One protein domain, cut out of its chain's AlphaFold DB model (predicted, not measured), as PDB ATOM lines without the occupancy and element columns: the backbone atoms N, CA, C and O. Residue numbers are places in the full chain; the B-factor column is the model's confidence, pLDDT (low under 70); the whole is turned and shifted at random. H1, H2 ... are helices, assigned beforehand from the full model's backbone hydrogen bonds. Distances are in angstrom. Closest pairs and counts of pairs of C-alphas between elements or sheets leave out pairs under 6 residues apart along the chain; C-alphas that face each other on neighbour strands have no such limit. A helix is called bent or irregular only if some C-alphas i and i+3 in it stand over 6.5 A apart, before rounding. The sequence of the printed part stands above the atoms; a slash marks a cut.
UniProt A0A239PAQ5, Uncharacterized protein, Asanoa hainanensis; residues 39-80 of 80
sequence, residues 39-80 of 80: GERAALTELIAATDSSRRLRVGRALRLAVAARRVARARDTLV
ATOM      1  N   GLY A  39      89.243 160.139 129.133       89.94
ATOM      2  CA  GLY A  39      88.074 159.263 129.284       89.94
ATOM      3  C   GLY A  39      87.196 159.145 128.032       89.94
ATOM      4  O   GLY A  39      86.492 158.155 127.873       89.94
ATOM      5  N   GLU A  40      87.269 160.107 127.111       87.62
ATOM      6  CA  GLU A  40      86.420 160.163 125.911       87.62
ATOM      7  C   GLU A  40      87.107 159.580 124.663       87.62
ATOM      8  O   GLU A  40      86.463 159.314 123.645       87.62
ATOM      9  N   ARG A  41      88.420 159.317 124.727       87.06
ATOM     10  CA  ARG A  41      89.220 158.830 123.586       87.06
ATOM     11  C   ARG A  41      88.752 157.474 123.057       87.06
ATOM     12  O   ARG A  41      88.831 157.231 121.852       87.06
ATOM     13  N   ALA A  42      88.263 156.600 123.938       85.06
ATOM     14  CA  ALA A  42      87.733 155.293 123.555       85.06
ATOM     15  C   ALA A  42      86.477 155.437 122.677       85.06
ATOM     16  O   ALA A  42      86.449 154.922 121.561       85.06
ATOM     17  N   ALA A  43      85.503 156.237 123.122       84.38
ATOM     18  CA  ALA A  43      84.278 156.514 122.370       84.38
ATOM     19  C   ALA A  43      84.569 157.195 121.019       84.38
ATOM     20  O   ALA A  43      83.995 156.836 119.990       84.38
ATOM     21  N   LEU A  44      85.525 158.132 120.986       83.06
ATOM     22  CA  LEU A  44      85.963 158.759 119.739       83.06
ATOM     23  C   LEU A  44      86.606 157.750 118.773       83.06
ATOM     24  O   LEU A  44      86.372 157.810 117.566       83.06
ATOM     25  N   THR A  45      87.391 156.804 119.288       84.62
ATOM     26  CA  THR A  45      88.010 155.746 118.474       84.62
ATOM     27  C   THR A  45      86.949 154.853 117.831       84.62
ATOM     28  O   THR A  45      87.057 154.523 116.648       84.62
ATOM     29  N   GLU A  46      85.899 154.501 118.574       81.88
ATOM     30  CA  GLU A  46      84.765 153.731 118.053       81.88
ATOM     31  C   GLU A  46      84.005 154.496 116.964       81.88
ATOM     32  O   GLU A  46      83.716 153.935 115.905       81.88
ATOM     33  N   LEU A  47      83.760 155.794 117.166       78.56
ATOM     34  CA  LEU A  47      83.119 156.656 116.171       78.56
ATOM     35  C   LEU A  47      83.949 156.766 114.881       78.56
ATOM     36  O   LEU A  47      83.413 156.645 113.774       78.56
ATOM     37  N   ILE A  48      85.266 156.955 115.002       81.94
ATOM     38  CA  ILE A  48      86.186 156.979 113.855       81.94
ATOM     39  C   ILE A  48      86.182 155.621 113.142       81.94
ATOM     40  O   ILE A  48      86.128 155.569 111.917       81.94
ATOM     41  N   ALA A  49      86.181 154.507 113.877       80.12
ATOM     42  CA  ALA A  49      86.119 153.175 113.282       80.12
ATOM     43  C   ALA A  49      84.791 152.920 112.546       80.12
ATOM     44  O   ALA A  49      84.789 152.348 111.450       80.12
ATOM     45  N   ALA A  50      83.665 153.369 113.105       75.12
ATOM     46  CA  ALA A  50      82.347 153.255 112.487       75.12
ATOM     47  C   ALA A  50      82.247 154.101 111.205       75.12
ATOM     48  O   ALA A  50      81.773 153.626 110.166       75.12
ATOM     49  N   THR A  51      82.764 155.328 111.232       70.69
ATOM     50  CA  THR A  51      82.775 156.232 110.071       70.69
ATOM     51  C   THR A  51      83.774 155.799 108.993       70.69
ATOM     52  O   THR A  51      83.432 155.822 107.807       70.69
ATOM     53  N   ASP A  52      84.958 155.307 109.366       69.88
ATOM     54  CA  ASP A  52      85.924 154.715 108.432       69.88
ATOM     55  C   ASP A  52      85.361 153.450 107.778       69.88
ATOM     56  O   ASP A  52      85.522 153.258 106.575       69.88
ATOM     57  N   SER A  53      84.616 152.619 108.516       57.94
ATOM     58  CA  SER A  53      83.954 151.448 107.933       57.94
ATOM     59  C   SER A  53      82.962 151.850 106.837       57.94
ATOM     60  O   SER A  53      82.994 151.268 105.756       57.94
ATOM     61  N   SER A  54      82.177 152.911 107.047       59.31
ATOM     62  CA  SER A  54      81.250 153.458 106.045       59.31
ATOM     63  C   SER A  54      81.983 154.058 104.843       59.31
ATOM     64  O   SER A  54      81.572 153.868 103.695       59.31
ATOM     65  N   ARG A  55      83.117 154.734 105.073       58.81
ATOM     66  CA  ARG A  55      83.949 155.300 104.001       58.81
ATOM     67  C   ARG A  55      84.639 154.204 103.187       58.81
ATOM     68  O   ARG A  55      84.564 154.226 101.964       58.81
ATOM     69  N   ARG A  56      85.232 153.196 103.831       56.47
ATOM     70  CA  ARG A  56      85.873 152.034 103.186       56.47
ATOM     71  C   ARG A  56      84.882 151.074 102.541       56.47
ATOM     72  O   ARG A  56      85.218 150.461 101.530       56.47
ATOM     73  N   LEU A  57      83.657 150.971 103.053       51.06
ATOM     74  CA  LEU A  57      82.566 150.243 102.399       51.06
ATOM     75  C   LEU A  57      82.259 150.825 101.010       51.06
ATOM     76  O   LEU A  57      81.991 150.047 100.088       51.06
ATOM     77  N   ARG A  58      82.401 152.149 100.831       56.41
ATOM     78  CA  ARG A  58      82.265 152.827  99.528       56.41
ATOM     79  C   ARG A  58      83.444 152.578  98.577       56.41
ATOM     80  O   ARG A  58      83.250 152.670  97.374       56.41
ATOM     81  N   VAL A  59      84.624 152.197  99.076       55.72
ATOM     82  CA  VAL A  59      85.837 151.959  98.255       55.72
ATOM     83  C   VAL A  59      85.928 150.506  97.725       55.72
ATOM     84  O   VAL A  59      86.867 150.132  97.034       55.72
ATOM     85  N   GLY A  60      84.899 149.678  97.950       58.59
ATOM     86  CA  GLY A  60      84.683 148.430  97.199       58.59
ATOM     87  C   GLY A  60      85.104 147.120  97.887       58.59
ATOM     88  O   GLY A  60      85.728 147.088  98.948       58.59
ATOM     89  N   ARG A  61      84.697 145.995  97.271       62.75
ATOM     90  CA  ARG A  61      84.815 144.611  97.790       62.75
ATOM     91  C   ARG A  61      86.270 144.168  98.018       62.75
ATOM     92  O   ARG A  61      86.541 143.484  98.999       62.75
ATOM     93  N   ALA A  62      87.195 144.598  97.159       60.94
ATOM     94  CA  ALA A  62      88.612 144.239  97.243       60.94
ATOM     95  C   ALA A  62      89.304 144.850  98.474       60.94
ATOM     96  O   ALA A  62      90.038 144.162  99.182       60.94
ATOM     97  N   LEU A  63      89.002 146.113  98.796       58.78
ATOM     98  CA  LEU A  63      89.569 146.770  99.972       58.78
ATOM     99  C   LEU A  63      89.055 146.131 101.271       58.78
ATOM    100  O   LEU A  63      89.811 145.986 102.226       58.78
ATOM    101  N   ARG A  64      87.797 145.665 101.297       68.44
ATOM    102  CA  ARG A  64      87.249 144.916 102.443       68.44
ATOM    103  C   ARG A  64      88.014 143.624 102.711       68.44
ATOM    104  O   ARG A  64      88.339 143.354 103.863       68.44
ATOM    105  N   LEU A  65      88.327 142.863 101.662       73.50
ATOM    106  CA  LEU A  65      89.080 141.612 101.780       73.50
ATOM    107  C   LEU A  65      90.515 141.861 102.265       73.50
ATOM    108  O   LEU A  65      90.962 141.202 103.202       73.50
ATOM    109  N   ALA A  66      91.197 142.870 101.716       71.25
ATOM    110  CA  ALA A  66      92.549 143.239 102.146       71.25
ATOM    111  C   ALA A  66      92.599 143.683 103.621       71.25
ATOM    112  O   ALA A  66      93.528 143.363 104.363       71.25
ATOM    113  N   VAL A  67      91.573 144.402 104.077       70.94
ATOM    114  CA  VAL A  67      91.485 144.894 105.458       70.94
ATOM    115  C   VAL A  67      91.104 143.785 106.434       70.94
ATOM    116  O   VAL A  67      91.672 143.735 107.526       70.94
ATOM    117  N   ALA A  68      90.195 142.884 106.052       77.56
ATOM    118  CA  ALA A  68      89.853 141.706 106.846       77.56
ATOM    119  C   ALA A  68      91.080 140.804 107.049       77.56
ATOM    120  O   ALA A  68      91.401 140.466 108.188       77.56
ATOM    121  N   ALA A  69      91.830 140.519 105.979       77.12
ATOM    122  CA  ALA A  69      93.066 139.741 106.055       77.12
ATOM    123  C   ALA A  69      94.096 140.382 107.002       77.12
ATOM    124  O   ALA A  69      94.687 139.706 107.843       77.12
ATOM    125  N   ARG A  70      94.255 141.712 106.941       72.56
ATOM    126  CA  ARG A  70      95.198 142.436 107.805       72.56
ATOM    127  C   ARG A  70      94.775 142.482 109.277       72.56
ATOM    128  O   ARG A  70      95.641 142.482 110.148       72.56
ATOM    129  N   ARG A  71      93.471 142.523 109.573       76.31
ATOM    130  CA  ARG A  71      92.962 142.446 110.957       76.31
ATOM    131  C   ARG A  71      93.204 141.068 111.570       76.31
ATOM    132  O   ARG A  71      93.648 141.003 112.710       76.31
ATOM    133  N   VAL A  72      92.972 139.998 110.807       80.31
ATOM    134  CA  VAL A  72      93.231 138.617 111.254       80.31
ATOM    135  C   VAL A  72      94.721 138.392 111.515       80.31
ATOM    136  O   VAL A  72      95.067 137.829 112.547       80.31
ATOM    137  N   ALA A  73      95.599 138.884 110.635       72.88
ATOM    138  CA  ALA A  73      97.047 138.781 110.830       72.88
ATOM    139  C   ALA A  73      97.505 139.448 112.138       72.88
ATOM    140  O   ALA A  73      98.183 138.819 112.941       72.88
ATOM    141  N   ARG A  74      97.051 140.680 112.413       71.62
ATOM    142  CA  ARG A  74      97.411 141.373 113.661       71.62
ATOM    143  C   ARG A  74      96.866 140.702 114.917       71.62
ATOM    144  O   ARG A  74      97.570 140.661 115.911       71.62
ATOM    145  N   ALA A  75      95.628 140.206 114.882       70.94
ATOM    146  CA  ALA A  75      95.042 139.504 116.024       70.94
ATOM    147  C   ALA A  75      95.822 138.225 116.367       70.94
ATOM    148  O   ALA A  75      95.901 137.833 117.528       70.94
ATOM    149  N   ARG A  76      96.411 137.594 115.347       69.81
ATOM    150  CA  ARG A  76      97.234 136.399 115.484       69.81
ATOM    151  C   ARG A  76      98.625 136.709 116.047       69.81
ATOM    152  O   ARG A  76      99.084 135.949 116.886       69.81
ATOM    153  N   ASP A  77      99.235 137.831 115.662       64.81
ATOM    154  CA  ASP A  77     100.522 138.284 116.222       64.81
ATOM    155  C   ASP A  77     100.428 138.685 117.704       64.81
ATOM    156  O   ASP A  77     101.411 138.586 118.421       64.81
ATOM    157  N   THR A  78      99.262 139.119 118.189       61.25
ATOM    158  CA  THR A  78      99.049 139.417 119.622       61.25
ATOM    159  C   THR A  78      98.783 138.187 120.496       61.25
ATOM    160  O   THR A  78      98.673 138.328 121.711       61.25
ATOM    161  N   LEU A  79      98.611 137.005 119.897       56.28
ATOM    162  CA  LEU A  79      98.345 135.738 120.595       56.28
ATOM    163  C   LEU A  79      99.573 134.810 120.649       56.28
ATOM    164  O   LEU A  79      99.459 133.695 121.159       56.28
ATOM    165  N   VAL A  80     100.712 135.256 120.110       49.53
ATOM    166  CA  VAL A  80     102.032 134.607 120.205       49.53
ATOM    167  C   VAL A  80     102.885 135.408 121.178       49.53
ATOM    168  O   VAL A  80     103.597 134.765 121.978       49.53
TER     169      VAL A  80
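What this domain is: This is residues 39 to 80 of the 80 residues of an uncharacterized protein of Asanoa hainanensis (UniProt A0A239PAQ5). Two helices, H1 and H2, meet at a tight turn near residues 59 and 60 and spread from that corner as an open, flat V, with nothing between its two arms. Both arms stand free over much of their length, residues 39 to 52 in H1 and 68 to 77 in H2, and a short tail, residues 78 to 80, carries on past the end of H2. The printed part has 42 residues, with H1 then H2 along it and no named strand; the class is all helix. The whole is loose, with a radius of gyration of the C-alphas of 12.7 A, and the C-alphas span 33 by 30 by 6 A.

How they stand to each other: Start with H1, residues 39 to 58, and go on to H2, residues 61 to 77. The two only just touch, and only at the corner by their link, with 3 pairs of C-alphas within 8 A. Look there at Leu 57 and Arg 64: their C-alphas, the closest of the two helices, are 7.1 A apart. H1 touches with residues 56 to 57 alone, and H2 with residues 63 to 64 alone. Their lines stand at a steep tilt of 39 degrees, opposite ways, and their centres are 16.9 A apart. Every O i to N i+4 pair of H2 is within hydrogen-bond range, and 15 of 16 are in H1.

Where its parts are: Find C-alpha 39 at (88.074, 159.263, 129.284); from there H1 runs 31.0 A to C-alpha 58 at (82.265, 152.827, 99.528). H1 is irregular, but only just: C-alphas 39 and 42 are 7.0 A apart, and its line is a rough one. H2 runs 25.0 A from C-alpha 61 to C-alpha 77 at (100.522, 138.284, 116.222).

The domain as a whole: The C-alphas farthest apart, those of Gly 39 and Ala 62, are 35.4 A apart. The printed part has no cut, its one link between named helices is tight, and Val 80 is the chain's last residue. The mean pLDDT of the printed part is 70.5; look for values under 70 at residues 52 to 64 and 76 to 80.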